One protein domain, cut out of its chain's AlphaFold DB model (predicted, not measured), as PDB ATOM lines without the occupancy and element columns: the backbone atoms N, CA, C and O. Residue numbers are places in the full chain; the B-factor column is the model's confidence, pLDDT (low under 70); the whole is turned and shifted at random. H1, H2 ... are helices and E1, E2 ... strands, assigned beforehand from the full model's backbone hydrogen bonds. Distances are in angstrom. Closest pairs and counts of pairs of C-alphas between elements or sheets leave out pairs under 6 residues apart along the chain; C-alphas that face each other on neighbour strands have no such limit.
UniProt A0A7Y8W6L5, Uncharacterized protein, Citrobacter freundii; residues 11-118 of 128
ATOM      1  N   SER A  11     184.323 137.546 147.804       90.06
ATOM      2  CA  SER A  11     185.584 137.255 147.104       90.06
ATOM      3  C   SER A  11     185.412 136.208 145.999       90.06
ATOM      4  O   SER A  11     186.270 136.064 145.131       90.06
ATOM      5  N   GLY A  12     184.311 135.458 146.035       93.38
ATOM      6  CA  GLY A  12     184.002 134.440 145.045       93.38
ATOM      7  C   GLY A  12     182.595 133.878 145.178       93.38
ATOM      8  O   GLY A  12     181.870 134.184 146.131       93.38
ATOM      9  N   MET A  13     182.217 133.015 144.239       95.50
ATOM     10  CA  MET A  13     180.977 132.246 144.301       95.50
ATOM     11  C   MET A  13     181.221 130.751 144.110       95.50
ATOM     12  O   MET A  13     182.072 130.341 143.323       95.50
ATOM     13  N   ILE A  14     180.424 129.943 144.812       94.69
ATOM     14  CA  ILE A  14     180.357 128.494 144.624       94.69
ATOM     15  C   ILE A  14     178.956 128.133 144.166       94.69
ATOM     16  O   ILE A  14     177.980 128.402 144.870       94.69
ATOM     17  N   ILE A  15     178.863 127.487 143.008       95.25
ATOM     18  CA  ILE A  15     177.598 126.988 142.479       95.25
ATOM     19  C   ILE A  15     177.447 125.525 142.877       95.25
ATOM     20  O   ILE A  15     178.242 124.674 142.476       95.25
ATOM     21  N   LEU A  16     176.407 125.214 143.637       93.88
ATOM     22  CA  LEU A  16     176.013 123.847 143.938       93.88
ATOM     23  C   LEU A  16     174.949 123.387 142.946       93.88
ATOM     24  O   LEU A  16     174.118 124.165 142.490       93.88
ATOM     25  N   GLY A  17     174.982 122.113 142.571       91.06
ATOM     26  CA  GLY A  17     173.956 121.539 141.707       91.06
ATOM     27  C   GLY A  17     174.319 120.157 141.195       91.06
ATOM     28  O   GLY A  17     175.482 119.754 141.208       91.06
ATOM     29  N   LYS A  18     173.332 119.426 140.674       91.75
ATOM     30  CA  LYS A  18     173.526 118.064 140.153       91.75
ATOM     31  C   LYS A  18     174.536 118.017 138.997       91.75
ATOM     32  O   LYS A  18     174.774 119.010 138.305       91.75
ATOM     33  N   ARG A  19     175.137 116.850 138.754       89.12
ATOM     34  CA  ARG A  19     175.954 116.621 137.550       89.12
ATOM     35  C   ARG A  19     175.114 116.904 136.298       89.12
ATOM     36  O   ARG A  19     173.934 116.576 136.265       89.12
ATOM     37  N   GLY A  20     175.718 117.543 135.297       89.62
ATOM     38  CA  GLY A  20     175.024 117.914 134.060       89.62
ATOM     39  C   GLY A  20     174.136 119.160 134.160       89.62
ATOM     40  O   GLY A  20     173.540 119.541 133.165       89.62
ATOM     41  N   SER A  21     174.084 119.851 135.305       92.88
ATOM     42  CA  SER A  21     173.264 121.065 135.457       92.88
ATOM     43  C   SER A  21     173.824 122.316 134.758       92.88
ATOM     44  O   SER A  21     173.312 123.403 134.982       92.88
ATOM     45  N   GLY A  22     174.910 122.203 133.984       94.00
ATOM     46  CA  GLY A  22     175.512 123.327 133.252       94.00
ATOM     47  C   GLY A  22     176.450 124.245 134.051       94.00
ATOM     48  O   GLY A  22     176.870 125.266 133.519       94.00
ATOM     49  N   LYS A  23     176.817 123.901 135.298       93.88
ATOM     50  CA  LYS A  23     177.711 124.726 136.149       93.88
ATOM     51  C   LYS A  23     179.051 125.013 135.481       93.88
ATOM     52  O   LYS A  23     179.390 126.167 135.278       93.88
ATOM     53  N   THR A  24     179.768 123.958 135.098       91.75
ATOM     54  CA  THR A  24     181.081 124.065 134.450       91.75
ATOM     55  C   THR A  24     180.988 124.856 133.151       91.75
ATOM     56  O   THR A  24     181.784 125.753 132.929       91.75
ATOM     57  N   THR A  25     179.964 124.604 132.328       95.12
ATOM     58  CA  THR A  25     179.734 125.375 131.098       95.12
ATOM     59  C   THR A  25     179.582 126.866 131.387       95.12
ATOM     60  O   THR A  25     180.209 127.680 130.720       95.12
ATOM     61  N   PHE A  26     178.793 127.223 132.401       95.94
ATOM     62  CA  PHE A  26     178.593 128.615 132.784       95.94
ATOM     63  C   PHE A  26     179.869 129.267 133.342       95.94
ATOM     64  O   PHE A  26     180.207 130.371 132.926       95.94
ATOM     65  N   LEU A  27     180.608 128.586 134.228       94.69
ATOM     66  CA  LEU A  27     181.867 129.106 134.782       94.69
ATOM     67  C   LEU A  27     182.946 129.291 133.706       94.69
ATOM     68  O   LEU A  27     183.637 130.311 133.689       94.69
ATOM     69  N   ASN A  28     183.057 128.342 132.778       93.94
ATOM     70  CA  ASN A  28     184.023 128.409 131.685       93.94
ATOM     71  C   ASN A  28     183.660 129.516 130.695       93.94
ATOM     72  O   ASN A  28     184.553 130.180 130.182       93.94
ATOM     73  N   GLN A  29     182.365 129.754 130.465       95.00
ATOM     74  CA  GLN A  29     181.910 130.870 129.643       95.00
ATOM     75  C   GLN A  29     182.387 132.210 130.220       95.00
ATOM     76  O   GLN A  29     183.098 132.942 129.539       95.00
ATOM     77  N   ILE A  30     182.064 132.512 131.483       94.25
ATOM     78  CA  ILE A  30     182.420 133.811 132.083       94.25
ATOM     79  C   ILE A  30     183.936 133.992 132.234       94.25
ATOM     80  O   ILE A  30     184.449 135.095 132.061       94.25
ATOM     81  N   THR A  31     184.670 132.906 132.490       93.19
ATOM     82  CA  THR A  31     186.139 132.936 132.569       93.19
ATOM     83  C   THR A  31     186.776 133.106 131.190       93.19
ATOM     84  O   THR A  31     187.794 133.776 131.070       93.19
ATOM     85  N   GLY A  32     186.184 132.533 130.138       92.31
ATOM     86  CA  GLY A  32     186.641 132.716 128.761       92.31
ATOM     87  C   GLY A  32     186.360 134.119 128.218       92.31
ATOM     88  O   GLY A  32     187.183 134.663 127.487       92.31
ATOM     89  N   GLU A  33     185.227 134.717 128.596       92.69
ATOM     90  CA  GLU A  33     184.859 136.089 128.218       92.69
ATOM     91  C   GLU A  33     185.723 137.137 128.941       92.69
ATOM     92  O   GLU A  33     186.134 138.126 128.330       92.69
ATOM     93  N   HIS A  34     186.027 136.918 130.226       91.75
ATOM     94  CA  HIS A  34     186.736 137.884 131.076       91.75
ATOM     95  C   HIS A  34     187.793 137.209 131.982       91.75
ATOM     96  O   HIS A  34     187.656 137.202 133.213       91.75
ATOM     97  N   PRO A  35     188.873 136.647 131.405       90.94
ATOM     98  CA  PRO A  35     189.880 135.875 132.144       90.94
ATOM     99  C   PRO A  35     190.719 136.712 133.116       90.94
ATOM    100  O   PRO A  35     191.374 136.174 134.003       90.94
ATOM    101  N   ASP A  36     190.735 138.033 132.953       91.00
ATOM    102  CA  ASP A  36     191.429 138.964 133.837       91.00
ATOM    103  C   ASP A  36     190.601 139.360 135.066       91.00
ATOM    104  O   ASP A  36     191.175 139.825 136.044       91.00
ATOM    105  N   LEU A  37     189.283 139.140 135.037       92.38
ATOM    106  CA  LEU A  37     188.371 139.441 136.145       92.38
ATOM    107  C   LEU A  37     187.965 138.198 136.931       92.38
ATOM    108  O   LEU A  37     187.670 138.296 138.120       92.38
ATOM    109  N   PHE A  38     187.946 137.031 136.288       93.50
ATOM    110  CA  PHE A  38     187.460 135.801 136.898       93.50
ATOM    111  C   PHE A  38     188.524 134.713 136.929       93.50
ATOM    112  O   PHE A  38     189.238 134.483 135.955       93.50
ATOM    113  N   PHE A  39     188.587 134.002 138.053       92.00
ATOM    114  CA  PHE A  39     189.458 132.850 138.222       92.00
ATOM    115  C   PHE A  39     188.625 131.595 138.485       92.00
ATOM    116  O   PHE A  39     188.083 131.414 139.579       92.00
ATOM    117  N   ASN A  40     188.547 130.711 137.489       91.56
ATOM    118  CA  ASN A  40     187.920 129.404 137.644       91.56
ATOM    119  C   ASN A  40     188.832 128.437 138.399       91.56
ATOM    120  O   ASN A  40     189.860 127.987 137.887       91.56
ATOM    121  N   MET A  41     188.440 128.106 139.624       87.75
ATOM    122  CA  MET A  41     189.160 127.165 140.475       87.75
ATOM    123  C   MET A  41     189.037 125.722 139.972       87.75
ATOM    124  O   MET A  41     189.927 124.914 140.240       87.75
ATOM    125  N   ASP A  42     187.988 125.410 139.204       82.88
ATOM    126  CA  ASP A  42     187.710 124.051 138.736       82.88
ATOM    127  C   ASP A  42     188.579 123.650 137.523       82.88
ATOM    128  O   ASP A  42     188.865 122.468 137.338       82.88
ATOM    129  N   ASP A  43     189.065 124.610 136.724       70.31
ATOM    130  CA  ASP A  43     189.789 124.348 135.462       70.31
ATOM    131  C   ASP A  43     191.214 123.785 135.646       70.31
ATOM    132  O   ASP A  43     191.869 123.421 134.670       70.31
ATOM    133  N   ARG A  44     191.738 123.717 136.879       57.34
ATOM    134  CA  ARG A  44     193.167 123.423 137.120       57.34
ATOM    135  C   ARG A  44     193.467 122.273 138.078       57.34
ATOM    136  O   ARG A  44     194.611 122.159 138.502       57.34
ATOM    137  N   TYR A  45     192.489 121.442 138.453       52.16
ATOM    138  CA  TYR A  45     192.672 120.457 139.543       52.16
ATOM    139  C   TYR A  45     193.238 121.096 140.825       52.16
ATOM    140  O   TYR A  45     193.886 120.448 141.645       52.16
ATOM    141  N   ASN A  46     192.995 122.394 141.003       55.09
ATOM    142  CA  ASN A  46     193.392 123.098 142.193       55.09
ATOM    143  C   ASN A  46     192.415 122.665 143.279       55.09
ATOM    144  O   ASN A  46     191.295 123.167 143.349       55.09
ATOM    145  N   HIS A  47     192.834 121.740 144.148       59.38
ATOM    146  CA  HIS A  47     192.241 121.647 145.479       59.38
ATOM    147  C   HIS A  47     192.118 123.082 145.994       59.38
ATOM    148  O   HIS A  47     193.085 123.829 145.827       59.38
ATOM    149  N   TYR A  48     190.946 123.476 146.504       67.44
ATOM    150  CA  TYR A  48     190.568 124.828 146.949       67.44
ATOM    151  C   TYR A  48     191.498 125.380 148.052       67.44
ATOM    152  O   TYR A  48     191.098 125.649 149.184       67.44
ATOM    153  N   THR A  49     192.779 125.494 147.736       70.88
ATOM    154  CA  THR A  49     193.886 125.746 148.639       70.88
ATOM    155  C   THR A  49     193.939 127.230 148.903       70.88
ATOM    156  O   THR A  49     193.648 128.057 148.031       70.88
ATOM    157  N   ASN A  50     194.356 127.582 150.115       77.56
ATOM    158  CA  ASN A  50     194.525 128.980 150.486       77.56
ATOM    159  C   ASN A  50     195.487 129.689 149.524       77.56
ATOM    160  O   ASN A  50     195.232 130.824 149.157       77.56
ATOM    161  N   THR A  51     196.516 129.007 149.016       82.31
ATOM    162  CA  THR A  51     197.453 129.562 148.030       82.31
ATOM    163  C   THR A  51     196.765 130.039 146.750       82.31
ATOM    164  O   THR A  51     197.037 131.141 146.287       82.31
ATOM    165  N   VAL A  52     195.854 129.241 146.185       81.44
ATOM    166  CA  VAL A  52     195.132 129.609 144.955       81.44
ATOM    167  C   VAL A  52     194.180 130.775 145.210       81.44
ATOM    168  O   VAL A  52     194.069 131.674 144.381       81.44
ATOM    169  N   ILE A  53     193.537 130.787 146.380       82.94
ATOM    170  CA  ILE A  53     192.664 131.884 146.809       82.94
ATOM    171  C   ILE A  53     193.465 133.183 146.960       82.94
ATOM    172  O   ILE A  53     193.060 134.210 146.424       82.94
ATOM    173  N   GLU A  54     194.607 133.144 147.645       85.56
ATOM    174  CA  GLU A  54     195.450 134.325 147.857       85.56
ATOM    175  C   GLU A  54     196.069 134.838 146.549       85.56
ATOM    176  O   GLU A  54     196.126 136.047 146.341       85.56
ATOM    177  N   MET A  55     196.438 133.950 145.620       86.50
ATOM    178  CA  MET A  55     196.900 134.340 144.281       86.50
ATOM    179  C   MET A  55     195.801 135.048 143.471       86.50
ATOM    180  O   MET A  55     196.051 136.071 142.838       86.50
ATOM    181  N   ALA A  56     194.571 134.526 143.474       85.44
ATOM    182  CA  ALA A  56     193.467 135.183 142.773       85.44
ATOM    183  C   ALA A  56     193.156 136.555 143.391       85.44
ATOM    184  O   ALA A  56     192.982 137.532 142.665       85.44
ATOM    185  N   LYS A  57     193.175 136.656 144.729       82.69
ATOM    186  CA  LYS A  57     193.019 137.930 145.443       82.69
ATOM    187  C   LYS A  57     194.121 138.927 145.097       82.69
ATOM    188  O   LYS A  57     193.807 140.085 144.842       82.69
ATOM    189  N   SER A  58     195.389 138.504 145.043       86.19
ATOM    190  CA  SER A  58     196.495 139.398 144.664       86.19
ATOM    191  C   SER A  58     196.367 139.907 143.230       86.19
ATOM    192  O   SER A  58     196.802 141.014 142.928       86.19
ATOM    193  N   ASN A  59     195.733 139.119 142.360       87.50
ATOM    194  CA  ASN A  59     195.434 139.497 140.980       87.50
ATOM    195  C   ASN A  59     194.115 140.271 140.836       87.50
ATOM    196  O   ASN A  59     193.730 140.599 139.716       87.50
ATOM    197  N   ASN A  60     193.425 140.556 141.946       87.44
ATOM    198  CA  ASN A  60     192.111 141.192 141.982       87.44
ATOM    199  C   ASN A  60     191.041 140.448 141.155       87.44
ATOM    200  O   ASN A  60     190.170 141.064 140.542       87.44
ATOM    201  N   GLN A  61     191.117 139.114 141.127       91.31
ATOM    202  CA  GLN A  61     190.179 138.251 140.415       91.31
ATOM    203  C   GLN A  61     189.098 137.715 141.353       91.31
ATOM    204  O   GLN A  61     189.368 137.308 142.485       91.31
ATOM    205  N   PHE A  62     187.872 137.635 140.845       93.38
ATOM    206  CA  PHE A  62     186.760 137.000 141.532       93.38
ATOM    207  C   PHE A  62     186.800 135.484 141.337       93.38
ATOM    208  O   PHE A  62     186.890 134.978 140.214       93.38
ATOM    209  N   LEU A  63     186.740 134.753 142.448       93.31
ATOM    210  CA  LEU A  63     186.904 133.303 142.469       93.31
ATOM    211  C   LEU A  63     185.610 132.587 142.067       93.31
ATOM    212  O   LEU A  63     184.525 132.888 142.568       93.31
ATOM    213  N   LEU A  64     185.735 131.594 141.197       93.75
ATOM    214  CA  LEU A  64     184.628 130.791 140.699       93.75
ATOM    215  C   LEU A  64     184.864 129.318 141.007       93.75
ATOM    216  O   LEU A  64     185.940 128.794 140.735       93.75
ATOM    217  N   ALA A  65     183.850 128.651 141.545       92.12
ATOM    218  CA  ALA A  65     183.910 127.232 141.866       92.12
ATOM    219  C   ALA A  65     182.552 126.559 141.674       92.12
ATOM    220  O   ALA A  65     181.496 127.197 141.788       92.12
ATOM    221  N   SER A  66     182.557 125.251 141.443       91.88
ATOM    222  CA  SER A  66     181.335 124.457 141.417       91.88
ATOM    223  C   SER A  66     181.450 123.154 142.197       91.88
ATOM    224  O   SER A  66     182.501 122.538 142.309       91.88
ATOM    225  N   GLY A  67     180.323 122.713 142.750       89.44
ATOM    226  CA  GLY A  67     180.234 121.484 143.527       89.44
ATOM    227  C   GLY A  67     178.880 120.807 143.373       89.44
ATOM    228  O   GLY A  67     177.929 121.372 142.830       89.44
ATOM    229  N   THR A  68     178.777 119.567 143.848       88.69
ATOM    230  CA  THR A  68     177.475 118.880 143.922       88.69
ATOM    231  C   THR A  68     176.791 119.156 145.254       88.69
ATOM    232  O   THR A  68     175.619 119.520 145.291       88.69
ATOM    233  N   ILE A  69     177.543 119.014 146.340       87.94
ATOM    234  CA  ILE A  69     177.121 119.245 147.717       87.94
ATOM    235  C   ILE A  69     178.338 119.717 148.514       87.94
ATOM    236  O   ILE A  69     179.468 119.431 148.122       87.94
ATOM    237  N   LEU A  70     178.096 120.433 149.607       86.94
ATOM    238  CA  LEU A  70     179.093 120.747 150.626       86.94
ATOM    239  C   LEU A  70     178.581 120.217 151.960       86.94
ATOM    240  O   LEU A  70     177.387 120.342 152.260       86.94
ATOM    241  N   SER A  71     179.476 119.666 152.768       89.62
ATOM    242  CA  SER A  71     179.221 119.439 154.187       89.62
ATOM    243  C   SER A  71     178.993 120.770 154.919       89.62
ATOM    244  O   SER A  71     179.293 121.858 154.415       89.62
ATOM    245  N   GLY A  72     178.445 120.700 156.135       91.19
ATOM    246  CA  GLY A  72     178.250 121.891 156.966       91.19
ATOM    247  C   GLY A  72     179.565 122.604 157.298       91.19
ATOM    248  O   GLY A  72     179.611 123.834 157.294       91.19
ATOM    249  N   GLU A  73     180.633 121.841 157.529       90.81
ATOM    250  CA  GLU A  73     181.970 122.362 157.828       90.81
ATOM    251  C   GLU A  73     182.571 123.090 156.625       90.81
ATOM    252  O   GLU A  73     182.918 124.266 156.748       90.81
ATOM    253  N   GLU A  74     182.585 122.456 155.448       88.94
ATOM    254  CA  GLU A  74     183.083 123.071 154.209       88.94
ATOM    255  C   GLU A  74     182.312 124.350 153.881       88.94
ATOM    256  O   GLU A  74     182.896 125.393 153.582       88.94
ATOM    257  N   LYS A  75     180.978 124.306 153.987       90.50
ATOM    258  CA  LYS A  75     180.136 125.479 153.745       90.50
ATOM    259  C   LYS A  75     180.519 126.640 154.666       90.50
ATOM    260  O   LYS A  75     180.627 127.774 154.201       90.50
ATOM    261  N   ASN A  76     180.720 126.373 155.955       93.25
ATOM    262  CA  ASN A  76     181.108 127.396 156.924       93.25
ATOM    263  C   ASN A  76     182.511 127.944 156.645       93.25
ATOM    264  O   ASN A  76     182.732 129.147 156.788       93.25
ATOM    265  N   GLU A  77     183.449 127.095 156.231       90.94
ATOM    266  CA  GLU A  77     184.796 127.519 155.855       90.94
ATOM    267  C   GLU A  77     184.774 128.460 154.644       90.94
ATOM    268  O   GLU A  77     185.359 129.543 154.689       90.94
ATOM    269  N   PHE A  78     184.037 128.106 153.590       90.56
ATOM    270  CA  PHE A  78     183.911 128.954 152.406       90.56
ATOM    271  C   PHE A  78     183.226 130.291 152.709       90.56
ATOM    272  O   PHE A  78     183.680 131.331 152.233       90.56
ATOM    273  N   ILE A  79     182.194 130.299 153.557       92.75
ATOM    274  CA  ILE A  79     181.557 131.547 154.003       92.75
ATOM    275  C   ILE A  79     182.560 132.432 154.754       92.75
ATOM    276  O   ILE A  79     182.651 133.622 154.462       92.75
ATOM    277  N   LYS A  80     183.361 131.867 155.671       92.00
ATOM    278  CA  LYS A  80     184.423 132.610 156.378       92.00
ATOM    279  C   LYS A  80     185.477 133.173 155.422       92.00
ATOM    280  O   LYS A  80     186.017 134.243 155.675       92.00
ATOM    281  N   LYS A  81     185.744 132.472 154.320       88.25
ATOM    282  CA  LYS A  81     186.640 132.914 153.241       88.25
ATOM    283  C   LYS A  81     186.000 133.938 152.289       88.25
ATOM    284  O   LYS A  81     186.658 134.349 151.337       88.25
ATOM    285  N   GLY A  82     184.754 134.355 152.530       91.31
ATOM    286  CA  GLY A  82     184.067 135.388 151.752       91.31
ATOM    287  C   GLY A  82     183.335 134.875 150.511       91.31
ATOM    288  O   GLY A  82     183.020 135.671 149.627       91.31
ATOM    289  N   PHE A  83     183.059 133.571 150.408       93.38
ATOM    290  CA  PHE A  83     182.344 133.009 149.262       93.38
ATOM    291  C   PHE A  83     180.827 133.100 149.413       93.38
ATOM    292  O   PHE A  83     180.248 132.772 150.453       93.38
ATOM    293  N   LYS A  84     180.161 133.440 148.307       96.12
ATOM    294  CA  LYS A  84     178.717 133.284 148.157       96.12
ATOM    295  C   LYS A  84     178.388 131.868 147.689       96.12
ATOM    296  O   LYS A  84     178.804 131.452 146.614       96.12
ATOM    297  N   ILE A  85     177.603 131.133 148.473       95.44
ATOM    298  CA  ILE A  85     177.115 129.801 148.089       95.44
ATOM    299  C   ILE A  85     175.751 129.932 147.409       95.44
ATOM    300  O   ILE A  85     174.823 130.497 147.997       95.44
ATOM    301  N   LEU A  86     175.640 129.393 146.198       96.69
ATOM    302  CA  LEU A  86     174.450 129.415 145.345       96.69
ATOM    303  C   LEU A  86     173.988 127.982 145.081       96.69
ATOM    304  O   LEU A  86     174.811 127.073 144.979       96.69
ATOM    305  N   LYS A  87     172.677 127.753 145.020       94.12
ATOM    306  CA  LYS A  87     172.094 126.402 144.979       94.12
ATOM    307  C   LYS A  87     171.741 125.922 143.575       94.12
ATOM    308  O   LYS A  87     171.435 124.741 143.408       94.12
ATOM    309  N   THR A  88     171.741 126.824 142.598       94.38
ATOM    310  CA  THR A  88     171.419 126.530 141.199       94.38
ATOM    311  C   THR A  88     172.274 127.373 140.253       94.38
ATOM    312  O   THR A  88     172.887 128.366 140.650       94.38
ATOM    313  N   VAL A  89     172.320 126.973 138.980       95.38
ATOM    314  CA  VAL A  89     172.993 127.760 137.936       95.38
ATOM    315  C   VAL A  89     172.208 129.030 137.627       95.38
ATOM    316  O   VAL A  89     172.806 130.053 137.321       95.38
ATOM    317  N   GLU A  90     170.885 128.989 137.742       96.50
ATOM    318  CA  GLU A  90     169.998 130.134 137.551       96.50
ATOM    319  C   GLU A  90     170.292 131.229 138.585       96.50
ATOM    320  O   GLU A  90     170.543 132.367 138.198       96.50
ATOM    321  N   GLU A  91     170.416 130.874 139.871       96.69
ATOM    322  CA  GLU A  91     170.829 131.817 140.922       96.69
ATOM    323  C   GLU A  91     172.202 132.443 140.619       96.69
ATOM    324  O   GLU A  91     172.429 133.626 140.877       96.69
ATOM    325  N   ALA A  92     173.126 131.664 140.050       96.56
ATOM    326  CA  ALA A  92     174.451 132.144 139.663       96.56
ATOM    327  C   ALA A  92     174.431 133.072 138.452       96.56
ATOM    328  O   ALA A  92     175.141 134.078 138.446       96.56
ATOM    329  N   LYS A  93     173.592 132.782 137.458       96.69
ATOM    330  CA  LYS A  93     173.369 133.666 136.310       96.69
ATOM    331  C   LYS A  93     172.760 134.988 136.750       96.69
ATOM    332  O   LYS A  93     173.231 136.035 136.313       96.69
ATOM    333  N   ASP A  94     171.769 134.952 137.633       96.31
ATOM    334  CA  ASP A  94     171.139 136.157 138.169       96.31
ATOM    335  C   ASP A  94     172.137 136.990 138.974       96.31
ATOM    336  O   ASP A  94     172.260 138.198 138.761       96.31
ATOM    337  N   PHE A  95     172.919 136.346 139.845       95.94
ATOM    338  CA  PHE A  95     173.961 137.022 140.607       95.94
ATOM    339  C   PHE A  95     175.022 137.655 139.696       95.94
ATOM    340  O   PHE A  95     175.317 138.844 139.832       95.94
ATOM    341  N   TYR A  96     175.541 136.905 138.718       95.62
ATOM    342  CA  TYR A  96     176.487 137.419 137.727       95.62
ATOM    343  C   TYR A  96     175.917 138.634 136.995       95.62
ATOM    344  O   TYR A  96     176.531 139.698 136.964       95.62
ATOM    345  N   ASN A  97     174.700 138.510 136.471       93.62
ATOM    346  CA  ASN A  97     174.044 139.558 135.701       93.62
ATOM    347  C   ASN A  97     173.779 140.840 136.488       93.62
ATOM    348  O   ASN A  97     173.661 141.893 135.866       93.62
ATOM    349  N   ASN A  98     173.648 140.766 137.810       90.69
ATOM    350  CA  ASN A  98     173.335 141.926 138.638       90.69
ATOM    351  C   ASN A  98     174.572 142.556 139.289       90.69
ATOM    352  O   ASN A  98     174.561 143.762 139.536       90.69
ATOM    353  N   HIS A  99     175.620 141.766 139.544       91.00
ATOM    354  CA  HIS A  99     176.750 142.181 140.382       91.00
ATOM    355  C   HIS A  99     178.121 142.061 139.723       91.00
ATOM    356  O   HIS A  99     179.035 142.781 140.118       91.00
ATOM    357  N   LEU A 100     178.287 141.149 138.762       93.25
ATOM    358  CA  LEU A 100     179.608 140.790 138.235       93.25
ATOM    359  C   LEU A 100     179.778 141.089 136.745       93.25
ATOM    360  O   LEU A 100     180.906 141.196 136.285       93.25
ATOM    361  N   ASN A 101     178.685 141.204 135.987       93.25
ATOM    362  CA  ASN A 101     178.726 141.384 134.541       93.25
ATOM    363  C   ASN A 101     179.413 142.722 134.184       93.25
ATOM    364  O   ASN A 101     178.811 143.781 134.408       93.25
ATOM    365  N   PRO A 102     180.620 142.694 133.585       89.81
ATOM    366  CA  PRO A 102     181.419 143.902 133.388       89.81
ATOM    367  C   PRO A 102     180.751 144.919 132.457       89.81
ATOM    368  O   PRO A 102     180.835 146.122 132.689       89.81
ATOM    369  N   ILE A 103     180.012 144.446 131.445       88.56
ATOM    370  CA  ILE A 103     179.294 145.301 130.487       88.56
ATOM    371  C   ILE A 103     178.186 146.086 131.197       88.56
ATOM    372  O   ILE A 103     177.998 147.278 130.954       88.56
ATOM    373  N   LYS A 104     177.445 145.425 132.092       87.50
ATOM    374  CA  LYS A 104     176.374 146.078 132.853       87.50
ATOM    375  C   LYS A 104     176.913 147.059 133.886       87.50
ATOM    376  O   LYS A 104     176.299 148.105 134.074       87.50
ATOM    377  N   ILE A 105     178.028 146.727 134.535       86.75
ATOM    378  CA  ILE A 105     178.693 147.621 135.492       86.75
ATOM    379  C   ILE A 105     179.155 148.888 134.770       86.75
ATOM    380  O   ILE A 105     178.725 149.976 135.139       86.75
ATOM    381  N   ALA A 106     179.907 148.745 133.675       85.56
ATOM    382  CA  ALA A 106     180.399 149.882 132.899       85.56
ATOM    383  C   ALA A 106     179.262 150.783 132.385       85.56
ATOM    384  O   ALA A 106     179.387 152.006 132.377       85.56
ATOM    385  N   ARG A 107     178.125 150.197 131.983       86.81
ATOM    386  CA  ARG A 107     176.950 150.969 131.561       86.81
ATOM    387  C   ARG A 107     176.340 151.783 132.704       86.81
ATOM    388  O   ARG A 107     176.031 152.950 132.495       86.81
ATOM    389  N   LYS A 108     176.181 151.195 133.895       84.88
ATOM    390  CA  LYS A 108     175.667 151.921 135.068       84.88
ATOM    391  C   LYS A 108     176.598 153.058 135.481       84.88
ATOM    392  O   LYS A 108     176.122 154.159 135.709       84.88
ATOM    393  N   GLU A 109     177.908 152.820 135.491       82.19
ATOM    394  CA  GLU A 109     178.901 153.863 135.785       82.19
ATOM    395  C   GLU A 109     178.800 155.039 134.793       82.19
ATOM    396  O   GLU A 109     178.878 156.200 135.188       82.19
ATOM    397  N   GLN A 110     178.569 154.762 133.504       82.25
ATOM    398  CA  GLN A 110     178.345 155.807 132.497       82.25
ATOM    399  C   GLN A 110     177.036 156.578 132.712       82.25
ATOM    400  O   GLN A 110     177.023 157.801 132.566       82.25
ATOM    401  N   GLU A 111     175.947 155.880 133.042       85.06
ATOM    402  CA  GLU A 111     174.641 156.488 133.330       85.06
ATOM    403  C   GLU A 111     174.723 157.400 134.570       85.06
ATOM    404  O   GLU A 111     174.320 158.562 134.499       85.06
ATOM    405  N   GLU A 112     175.351 156.943 135.657       81.50
ATOM    406  CA  GLU A 112     175.560 157.728 136.883       81.50
ATOM    407  C   GLU A 112     176.412 158.985 136.633       81.50
ATOM    408  O   GLU A 112     176.065 160.082 137.079       81.50
ATOM    409  N   LEU A 113     177.502 158.872 135.866       79.00
ATOM    410  CA  LEU A 113     178.311 160.035 135.490       79.00
ATOM    411  C   LEU A 113     177.496 161.046 134.673       79.00
ATOM    412  O   LEU A 113     177.581 162.251 134.924       79.00
ATOM    413  N   ALA A 114     176.683 160.581 133.722       77.44
ATOM    414  CA  ALA A 114     175.829 161.453 132.919       77.44
ATOM    415  C   ALA A 114     174.791 162.200 133.780       77.44
ATOM    416  O   ALA A 114     174.559 163.393 133.561       77.44
ATOM    417  N   GLU A 115     174.212 161.548 134.791       73.94
ATOM    418  CA  GLU A 115     173.316 162.190 135.764       73.94
ATOM    419  C   GLU A 115     174.028 163.274 136.589       73.94
ATOM    420  O   GLU A 115     173.488 164.367 136.785       73.94
ATOM    421  N   VAL A 116     175.274 163.048 137.015       73.25
ATOM    422  CA  VAL A 116     176.077 164.061 137.735       73.25
ATOM    423  C   VAL A 116     176.363 165.288 136.858       73.25
ATOM    424  O   VAL A 116     176.270 166.428 137.321       73.25
ATOM    425  N   PHE A 117     176.684 165.086 135.577       65.06
ATOM    426  CA  PHE A 117     176.946 166.193 134.650       65.06
ATOM    427  C   PHE A 117     175.680 166.968 134.265       65.06
ATOM    428  O   PHE A 117     175.749 168.175 134.036       65.06
ATOM    429  N   THR A 118     174.522 166.307 134.214       66.19
ATOM    430  CA  THR A 118     173.234 166.941 133.878       66.19
ATOM    431  C   THR A 118     172.561 167.620 135.074       66.19
ATOM    432  O   THR A 118     171.877 168.628 134.894       66.19
TER     433      THR A 118
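Overview. This is residues 11 to 118 of the 128 residues of an uncharacterized protein of Citrobacter freundii (UniProt A0A7Y8W6L5). A parallel sheet of four strands forms the core, with H1 and H4 packed over one face and H2 and H3 over the other. From the end of H4 the chain goes on as H5, whose residues 106 to 118 stick out as an arm and make the length. The 108 printed residues hold five named helices and four named strands, in the order E1 H1 E2 H2 E3 H3 E4 H4 H5; the sheet's order is E2 E3 E1 E4 and the class is mixed. The whole is only just compact, close to loose, with a radius of gyration of the C-alphas of 15.2 A and spans of 52 by 29 by 25 A.

Arrangement. Start at E1, residues 12 to 16, an inner strand. Next comes H1, residues 23 to 33, 8.3 A over the sheet in height; its closest C-alpha pair with edge strand E2, residues 38 to 40, is Thr 31 and Phe 38, 5.4 A apart. H2, residues 50 to 58, is on the opposite face from H1; its C-alpha 56 comes 6.8 A from C-alpha 63 of E3, residues 62 to 67, their closest pair. Look for N 39 and O 62 at 2.9 A between E2 and E3, and N 13 and O 63 at 2.9 A between E1 and E3. E2, H2, E3 is a strand-helix-strand unit, two parallel neighbour strands with a helix between, its crossover right-handed. H3, residues 72 to 80, is on the same face as H2 and lies over edge strand E4, residues 83 to 86; their closest C-alphas, of Ile 79 and Ile 85, are 7.6 A apart. Between the parallel neighbour strands E1 and E4, N 14 and O 84 are within hydrogen-bond range at 2.9 A. E1, H1, E2 and E3, H3, E4 are split units, each with another strand between its two, and both crossovers are right-handed. H4, residues 89 to 100, is on the same face as H1 and runs along E1, at 3 degrees on the local plane; the closest C-alphas of H4 and E1, of Val 89 and Ile 15, are 6.5 A apart. H5, residues 102 to 118, is not on the sheet and touches H4 only at the corner, only just, with 3 pairs of C-alphas within 8 A, the closest being Asn 97 and Lys 104 at 7.5 A. In the five helices every O i to N i+4 pair is within hydrogen-bond range.

Along the chain. Find C-alpha 12 at (184.002, 134.440, 145.045), where E1 begins; E3, the longest strand, runs 17.0 A. H1 is 15.6 A long and H4 14.6 A. H5 runs 24.5 A to C-alpha 118 at (173.234, 166.941, 133.878).

Size, cuts and confidence. The C-alphas of Ser 71 and Thr 118 are the two farthest apart, at 52.0 A. The printed part has no cut and no long link. Confidence is under 70 at residues 44 to 48 and 117 to 118.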